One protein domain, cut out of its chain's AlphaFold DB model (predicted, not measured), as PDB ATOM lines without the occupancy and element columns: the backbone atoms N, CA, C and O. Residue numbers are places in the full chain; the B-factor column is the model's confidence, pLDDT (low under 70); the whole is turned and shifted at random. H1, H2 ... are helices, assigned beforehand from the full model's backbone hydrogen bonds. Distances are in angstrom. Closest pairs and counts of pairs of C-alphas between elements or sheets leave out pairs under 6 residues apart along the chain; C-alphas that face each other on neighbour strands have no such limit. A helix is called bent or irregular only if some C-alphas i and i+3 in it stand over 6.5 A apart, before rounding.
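Overview. This is residues 148 to 206 of the 301 residues of the protein "Polycystic kidney disease protein 1-like 2" of Amphibalanus amphitrite (UniProt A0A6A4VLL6). The longer helix, H2, and an unnamed tail, residues 189 to 206, follow one another along the longest axis; H1 slants away from the later part of H2, meeting it near Phe 157. A long loop, residues 158 to 172, leads from H1 to the far end of H2. The printed part has 59 residues with two named helices, H1 then H2, and no named strand. Its class is all helix, with 26 residues in named elements, under half. It is loose, with a radius of gyration of the C-alphas of 13.1 A and spans of 38 by 28 by 16 A.

Along the chain. H2, residues 173 to 188, measures 20.4 A from C-alpha 173 at (99.142, -4.917, 97.412) to C-alpha 188 at (79.781, -11.155, 96.485). It has a kink of 32 degrees near residue 180 and is only just irregular: C-alphas 182 and 185 are 6.8 A apart. H1, residues 148 to 157, measures 14.2 A and begins at C-alpha 148 (79.821, -27.488, 88.925).

Arrangement. H2 touches H1 with residues 183 to 187 alone; their closest C-alphas, of Met 184 and Phe 157, are 6.3 A apart. They run opposite ways at a steep tilt of 47 degrees. Every O i to N i+4 pair is within hydrogen-bond range in H1, and 10 of 12 in H2.

Size, cuts and confidence. The C-alphas farthest apart, of Arg 171 and Gly 201, are 38.3 A apart. The link from H1 to H2 is long, and the printed part has no cut. Mean pLDDT of the printed part is 87.6; no printed residue is under 70.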
ATOM      1  N   LEU A 148      80.237 -28.638  89.738       92.31
ATOM      2  CA  LEU A 148      79.821 -27.488  88.925       92.31
ATOM      3  C   LEU A 148      79.681 -26.216  89.768       92.31
ATOM      4  O   LEU A 148      80.080 -25.140  89.338       92.31
ATOM      5  N   ILE A 149      79.174 -26.342  90.999       91.50
ATOM      6  CA  ILE A 149      79.083 -25.214  91.938       91.50
ATOM      7  C   ILE A 149      80.482 -24.703  92.293       91.50
ATOM      8  O   ILE A 149      80.732 -23.499  92.278       91.50
ATOM      9  N   ARG A 150      81.417 -25.613  92.596       92.50
ATOM     10  CA  ARG A 150      82.807 -25.243  92.877       92.50
ATOM     11  C   ARG A 150      83.450 -24.552  91.676       92.50
ATOM     12  O   ARG A 150      84.101 -23.529  91.855       92.50
ATOM     13  N   GLU A 151      83.282 -25.108  90.482       92.31
ATOM     14  CA  GLU A 151      83.834 -24.556  89.245       92.31
ATOM     15  C   GLU A 151      83.275 -23.158  88.948       92.31
ATOM     16  O   GLU A 151      84.049 -22.245  88.666       92.31
ATOM     17  N   SER A 152      81.962 -22.957  89.109       91.25
ATOM     18  CA  SER A 152      81.326 -21.639  88.997       91.25
ATOM     19  C   SER A 152      81.958 -20.633  89.968       91.25
ATOM     20  O   SER A 152      82.466 -19.593  89.548       91.25
ATOM     21  N   LEU A 153      82.052 -20.970  91.260       90.81
ATOM     22  CA  LEU A 153      82.662 -20.087  92.262       90.81
ATOM     23  C   LEU A 153      84.143 -19.788  91.971       90.81
ATOM     24  O   LEU A 153      84.587 -18.651  92.140       90.81
ATOM     25  N   GLU A 154      84.922 -20.777  91.525       91.94
ATOM     26  CA  GLU A 154      86.319 -20.554  91.141       91.94
ATOM     27  C   GLU A 154      86.433 -19.606  89.937       91.94
ATOM     28  O   GLU A 154      87.283 -18.711  89.947       91.94
ATOM     29  N   ASN A 155      85.570 -19.749  88.934       90.12
ATOM     30  CA  ASN A 155      85.577 -18.889  87.753       90.12
ATOM     31  C   ASN A 155      85.153 -17.454  88.099       90.12
ATOM     32  O   ASN A 155      85.845 -16.512  87.725       90.12
ATOM     33  N   HIS A 156      84.103 -17.271  88.902       88.44
ATOM     34  CA  HIS A 156      83.644 -15.942  89.318       88.44
ATOM     35  C   HIS A 156      84.672 -15.195  90.189       88.44
ATOM     36  O   HIS A 156      84.992 -14.036  89.925       88.44
ATOM     37  N   PHE A 157      85.251 -15.845  91.207       90.25
ATOM     38  CA  PHE A 157      86.134 -15.156  92.161       90.25
ATOM     39  C   PHE A 157      87.624 -15.180  91.783       90.25
ATOM     40  O   PHE A 157      88.345 -14.214  92.061       90.25
ATOM     41  N   LEU A 158      88.119 -16.275  91.190       91.19
ATOM     42  CA  LEU A 158      89.558 -16.486  90.963       91.19
ATOM     43  C   LEU A 158      89.982 -16.226  89.515       91.19
ATOM     44  O   LEU A 158      91.111 -15.769  89.290       91.19
ATOM     45  N   GLN A 159      89.125 -16.537  88.544       86.50
ATOM     46  CA  GLN A 159      89.425 -16.455  87.110       86.50
ATOM     47  C   GLN A 159      88.311 -15.740  86.326       86.50
ATOM     48  O   GLN A 159      87.695 -16.351  85.453       86.50
ATOM     49  N   PRO A 160      88.063 -14.447  86.608       82.56
ATOM     50  CA  PRO A 160      87.107 -13.668  85.834       82.56
ATOM     51  C   PRO A 160      87.545 -13.583  84.366       82.56
ATOM     52  O   PRO A 160      88.722 -13.777  84.041       82.56
ATOM     53  N   ALA A 161      86.599 -13.232  83.491       78.06
ATOM     54  CA  ALA A 161      86.829 -13.107  82.049       78.06
ATOM     55  C   ALA A 161      88.036 -12.212  81.706       78.06
ATOM     56  O   ALA A 161      88.748 -12.491  80.746       78.06
ATOM     57  N   ASP A 162      88.306 -11.190  82.528       80.62
ATOM     58  CA  ASP A 162      89.478 -10.329  82.411       80.62
ATOM     59  C   ASP A 162      90.731 -10.954  83.056       80.62
ATOM     60  O   ASP A 162      90.875 -10.965  84.288       80.62
ATOM     61  N   PRO A 163      91.745 -11.368  82.268       79.19
ATOM     62  CA  PRO A 163      92.925 -12.052  82.801       79.19
ATOM     63  C   PRO A 163      93.804 -11.182  83.712       79.19
ATOM     64  O   PRO A 163      94.660 -11.713  84.427       79.19
ATOM     65  N   TRP A 164      93.635  -9.856  83.655       78.56
ATOM     66  CA  TRP A 164      94.334  -8.868  84.486       78.56
ATOM     67  C   TRP A 164      93.765  -8.754  85.900       78.56
ATOM     68  O   TRP A 164      94.480  -8.332  86.811       78.56
ATOM     69  N   LEU A 165      92.509  -9.159  86.082       84.62
ATOM     70  CA  LEU A 165      91.794  -9.137  87.352       84.62
ATOM     71  C   LEU A 165      91.789 -10.509  88.041       84.62
ATOM     72  O   LEU A 165      91.172 -10.668  89.083       84.62
ATOM     73  N   SER A 166      92.501 -11.507  87.510       89.00
ATOM     74  CA  SER A 166      92.580 -12.825  88.144       89.00
ATOM     75  C   SER A 166      93.343 -12.796  89.471       89.00
ATOM     76  O   SER A 166      94.505 -12.374  89.532       89.00
ATOM     77  N   TYR A 167      92.721 -13.352  90.519       90.00
ATOM     78  CA  TYR A 167      93.321 -13.481  91.849       90.00
ATOM     79  C   TYR A 167      94.630 -14.282  91.820       90.00
ATOM     80  O   TYR A 167      95.598 -13.934  92.492       90.00
ATOM     81  N   ARG A 168      94.717 -15.309  90.961       89.44
ATOM     82  CA  ARG A 168      95.904 -16.179  90.844       89.44
ATOM     83  C   ARG A 168      97.173 -15.430  90.411       89.44
ATOM     84  O   ARG A 168      98.275 -15.931  90.604       89.44
ATOM     85  N   LYS A 169      97.039 -14.235  89.824       87.31
ATOM     86  CA  LYS A 169      98.157 -13.388  89.364       87.31
ATOM     87  C   LYS A 169      98.425 -12.193  90.289       87.31
ATOM     88  O   LYS A 169      99.196 -11.290  89.928       87.31
ATOM     89  N   VAL A 170      97.794 -12.151  91.463       90.94
ATOM     90  CA  VAL A 170      98.009 -11.105  92.465       90.94
ATOM     91  C   VAL A 170      99.351 -11.341  93.155       90.94
ATOM     92  O   VAL A 170      99.564 -12.354  93.808       90.94
ATOM     93  N   ARG A 171     100.277 -10.392  92.986       90.50
ATOM     94  CA  ARG A 171     101.615 -10.424  93.610       90.50
ATOM     95  C   ARG A 171     101.905  -9.213  94.494       90.50
ATOM     96  O   ARG A 171     102.785  -9.279  95.338       90.50
ATOM     97  N   ASN A 172     101.159  -8.125  94.299       93.75
ATOM     98  CA  ASN A 172     101.377  -6.839  94.956       93.75
ATOM     99  C   ASN A 172     100.093  -6.369  95.644       93.75
ATOM    100  O   ASN A 172      98.992  -6.672  95.178       93.75
ATOM    101  N   GLU A 173     100.248  -5.535  96.670       92.81
ATOM    102  CA  GLU A 173      99.142  -4.917  97.412       92.81
ATOM    103  C   GLU A 173      98.185  -4.135  96.495       92.81
ATOM    104  O   GLU A 173      96.970  -4.304  96.563       92.81
ATOM    105  N   THR A 174      98.717  -3.343  95.559       92.81
ATOM    106  CA  THR A 174      97.896  -2.570  94.613       92.81
ATOM    107  C   THR A 174      97.005  -3.470  93.757       92.81
ATOM    108  O   THR A 174      95.849  -3.141  93.504       92.81
ATOM    109  N   ARG A 175      97.520  -4.633  93.331       92.00
ATOM    110  CA  ARG A 175      96.730  -5.609  92.566       92.00
ATOM    111  C   ARG A 175      95.679  -6.286  93.433       92.00
ATOM    112  O   ARG A 175      94.579  -6.509  92.943       92.00
ATOM    113  N   PHE A 176      96.006  -6.582  94.690       92.94
ATOM    114  CA  PHE A 176      95.050  -7.136  95.642       92.94
ATOM    115  C   PHE A 176      93.852  -6.199  95.807       92.94
ATOM    116  O   PHE A 176      92.727  -6.610  95.544       92.94
ATOM    117  N   TRP A 177      94.086  -4.920  96.115       93.19
ATOM    118  CA  TRP A 177      93.001  -3.950  96.273       93.19
ATOM    119  C   TRP A 177      92.220  -3.688  94.985       93.19
ATOM    120  O   TRP A 177      91.009  -3.466  95.052       93.19
ATOM    121  N   ASN A 178      92.881  -3.734  93.824       93.19
ATOM    122  CA  ASN A 178      92.196  -3.636  92.537       93.19
ATOM    123  C   ASN A 178      91.240  -4.823  92.330       93.19
ATOM    124  O   ASN A 178      90.058  -4.625  92.071       93.19
ATOM    125  N   TRP A 179      91.714  -6.053  92.554       92.94
ATOM    126  CA  TRP A 179      90.873  -7.253  92.511       92.94
ATOM    127  C   TRP A 179      89.716  -7.192  93.519       92.94
ATOM    128  O   TRP A 179      88.577  -7.490  93.170       92.94
ATOM    129  N   THR A 180      89.969  -6.752  94.755       92.69
ATOM    130  CA  THR A 180      88.929  -6.655  95.788       92.69
ATOM    131  C   THR A 180      87.786  -5.734  95.361       92.69
ATOM    132  O   THR A 180      86.619  -6.069  95.556       92.69
ATOM    133  N   ARG A 181      88.106  -4.576  94.774       92.31
ATOM    134  CA  ARG A 181      87.103  -3.578  94.371       92.31
ATOM    135  C   ARG A 181      86.392  -3.949  93.074       92.31
ATOM    136  O   ARG A 181      85.192  -3.725  92.981       92.31
ATOM    137  N   SER A 182      87.119  -4.490  92.101       90.31
ATOM    138  CA  SER A 182      86.588  -4.759  90.761       90.31
ATOM    139  C   SER A 182      85.948  -6.136  90.611       90.31
ATOM    140  O   SER A 182      85.092  -6.291  89.752       90.31
ATOM    141  N   VAL A 183      86.347  -7.125  91.417       91.56
ATOM    142  CA  VAL A 183      85.857  -8.512  91.316       91.56
ATOM    143  C   VAL A 183      85.173  -8.933  92.608       91.56
ATOM    144  O   VAL A 183      83.977  -9.179  92.619       91.56
ATOM    145  N   MET A 184      85.892  -8.962  93.735       91.19
ATOM    146  CA  MET A 184      85.367  -9.577  94.962       91.19
ATOM    147  C   MET A 184      84.059  -8.934  95.454       91.19
ATOM    148  O   MET A 184      83.130  -9.648  95.818       91.19
ATOM    149  N   VAL A 185      83.986  -7.598  95.499       90.56
ATOM    150  CA  VAL A 185      82.799  -6.882  95.999       90.56
ATOM    151  C   VAL A 185      81.589  -7.033  95.061       90.56
ATOM    152  O   VAL A 185      80.540  -7.432  95.575       90.56
ATOM    153  N   PRO A 186      81.706  -6.783  93.738       88.81
ATOM    154  CA  PRO A 186      80.607  -7.009  92.794       88.81
ATOM    155  C   PRO A 186      80.148  -8.469  92.722       88.81
ATOM    156  O   PRO A 186      78.952  -8.731  92.638       88.81
ATOM    157  N   GLU A 187      81.077  -9.428  92.807       89.19
ATOM    158  CA  GLU A 187      80.724 -10.848  92.764       89.19
ATOM    159  C   GLU A 187      79.974 -11.284  94.030       89.19
ATOM    160  O   GLU A 187      78.990 -12.018  93.962       89.19
ATOM    161  N   LEU A 188      80.389 -10.790  95.203       90.12
ATOM    162  CA  LEU A 188      79.781 -11.155  96.485       90.12
ATOM    163  C   LEU A 188      78.371 -10.579  96.669       90.12
ATOM    164  O   LEU A 188      77.542 -11.200  97.339       90.12
ATOM    165  N   LYS A 189      78.110  -9.374  96.149       86.44
ATOM    166  CA  LYS A 189      76.814  -8.702  96.267       86.44
ATOM    167  C   LYS A 189      76.427  -8.048  94.954       86.44
ATOM    168  O   LYS A 189      77.121  -7.161  94.470       86.44
ATOM    169  N   ILE A 190      75.247  -8.418  94.474       84.69
ATOM    170  CA  ILE A 190      74.620  -7.798  93.313       84.69
ATOM    171  C   ILE A 190      74.351  -6.313  93.602       84.69
ATOM    172  O   ILE A 190      73.708  -5.978  94.602       84.69
ATOM    173  N   ASP A 191      74.812  -5.438  92.709       80.50
ATOM    174  CA  ASP A 191      74.542  -3.995  92.773       80.50
ATOM    175  C   ASP A 191      73.228  -3.624  92.056       80.50
ATOM    176  O   ASP A 191      72.442  -2.815  92.556       80.50
ATOM    177  N   VAL A 192      72.944  -4.285  90.923       84.50
ATOM    178  CA  VAL A 192      71.769  -4.042  90.066       84.50
ATOM    179  C   VAL A 192      71.033  -5.331  89.686       84.50
ATOM    180  O   VAL A 192      71.651  -6.369  89.446       84.50
ATOM    181  N   ASP A 193      69.707  -5.271  89.615       79.12
ATOM    182  CA  ASP A 193      68.837  -6.371  89.191       79.12
ATOM    183  C   ASP A 193      68.843  -6.575  87.653       79.12
ATOM    184  O   ASP A 193      69.757  -6.140  86.951       79.12
ATOM    185  N   TYR A 194      67.887  -7.333  87.097       76.31
ATOM    186  CA  TYR A 194      67.758  -7.508  85.634       76.31
ATOM    187  C   TYR A 194      67.255  -6.244  84.920       76.31
ATOM    188  O   TYR A 194      67.489  -6.092  83.724       76.31
ATOM    189  N   ALA A 195      66.568  -5.356  85.639       83.12
ATOM    190  CA  ALA A 195      65.994  -4.117  85.126       83.12
ATOM    191  C   ALA A 195      66.928  -2.905  85.313       83.12
ATOM    192  O   ALA A 195      66.594  -1.803  84.881       83.12
ATOM    193  N   GLY A 196      68.096  -3.096  85.935       83.56
ATOM    194  CA  GLY A 196      69.030  -2.020  86.266       83.56
ATOM    195  C   GLY A 196      68.652  -1.239  87.530       83.56
ATOM    196  O   GLY A 196      69.264  -0.210  87.813       83.56
ATOM    197  N   GLU A 197      67.665  -1.702  88.301       85.50
ATOM    198  CA  GLU A 197      67.306  -1.127  89.596       85.50
ATOM    199  C   GLU A 197      68.063  -1.807  90.745       85.50
ATOM    200  O   GLU A 197      68.685  -2.859  90.603       85.50
ATOM    201  N   LYS A 198      68.007  -1.208  91.941       85.06
ATOM    202  CA  LYS A 198      68.578  -1.831  93.139       85.06
ATOM    203  C   LYS A 198      67.768  -3.075  93.524       85.06
ATOM    204  O   LYS A 198      66.553  -2.946  93.705       85.06
ATOM    205  N   PRO A 199      68.420  -4.227  93.773       83.62
ATOM    206  CA  PRO A 199      67.729  -5.476  94.068       83.62
ATOM    207  C   PRO A 199      66.897  -5.365  95.351       83.62
ATOM    208  O   PRO A 199      67.370  -4.900  96.399       83.62
ATOM    209  N   LYS A 200      65.639  -5.812  95.280       82.12
ATOM    210  CA  LYS A 200      64.666  -5.743  96.382       82.12
ATOM    211  C   LYS A 200      64.442  -7.131  96.994       82.12
ATOM    212  O   LYS A 200      64.551  -8.169  96.349       82.12
ATOM    213  N   GLY A 201      64.122  -7.164  98.287       84.19
ATOM    214  CA  GLY A 201      63.734  -8.397  98.978       84.19
ATOM    215  C   GLY A 201      64.827  -9.475  99.012       84.19
ATOM    216  O   GLY A 201      65.909  -9.258  99.560       84.19
ATOM    217  N   LYS A 202      64.509 -10.669  98.491       80.56
ATOM    218  CA  LYS A 202      65.384 -11.855  98.542       80.56
ATOM    219  C   LYS A 202      66.567 -11.771  97.576       80.56
ATOM    220  O   LYS A 202      67.602 -12.362  97.865       80.56
ATOM    221  N   GLU A 203      66.450 -10.995  96.502       80.25
ATOM    222  CA  GLU A 203      67.492 -10.885  95.474       80.25
ATOM    223  C   GLU A 203      68.767 -10.222  95.996       80.25
ATOM    224  O   GLU A 203      69.868 -10.599  95.620       80.25
ATOM    225  N   LYS A 204      68.641  -9.315  96.969       83.50
ATOM    226  CA  LYS A 204      69.782  -8.664  97.630       83.50
ATOM    227  C   LYS A 204      70.725  -9.649  98.336       83.50
ATOM    228  O   LYS A 204      71.861  -9.303  98.653       83.50
ATOM    229  N   LYS A 205      70.231 -10.843  98.671       85.75
ATOM    230  CA  LYS A 205      71.025 -11.888  99.322       85.75
ATOM    231  C   LYS A 205      71.661 -12.844  98.319       85.75
ATOM    232  O   LYS A 205      72.328 -13.767  98.755       85.75
ATOM    233  N   LEU A 206      71.440 -12.677  97.021       88.44
ATOM    234  CA  LEU A 206      72.063 -13.520  96.012       88.44
ATOM    235  C   LEU A 206      73.475 -13.010  95.689       88.44
ATOM    236  O   LEU A 206      73.769 -11.818  95.797       88.44
TER     237      LEU A 206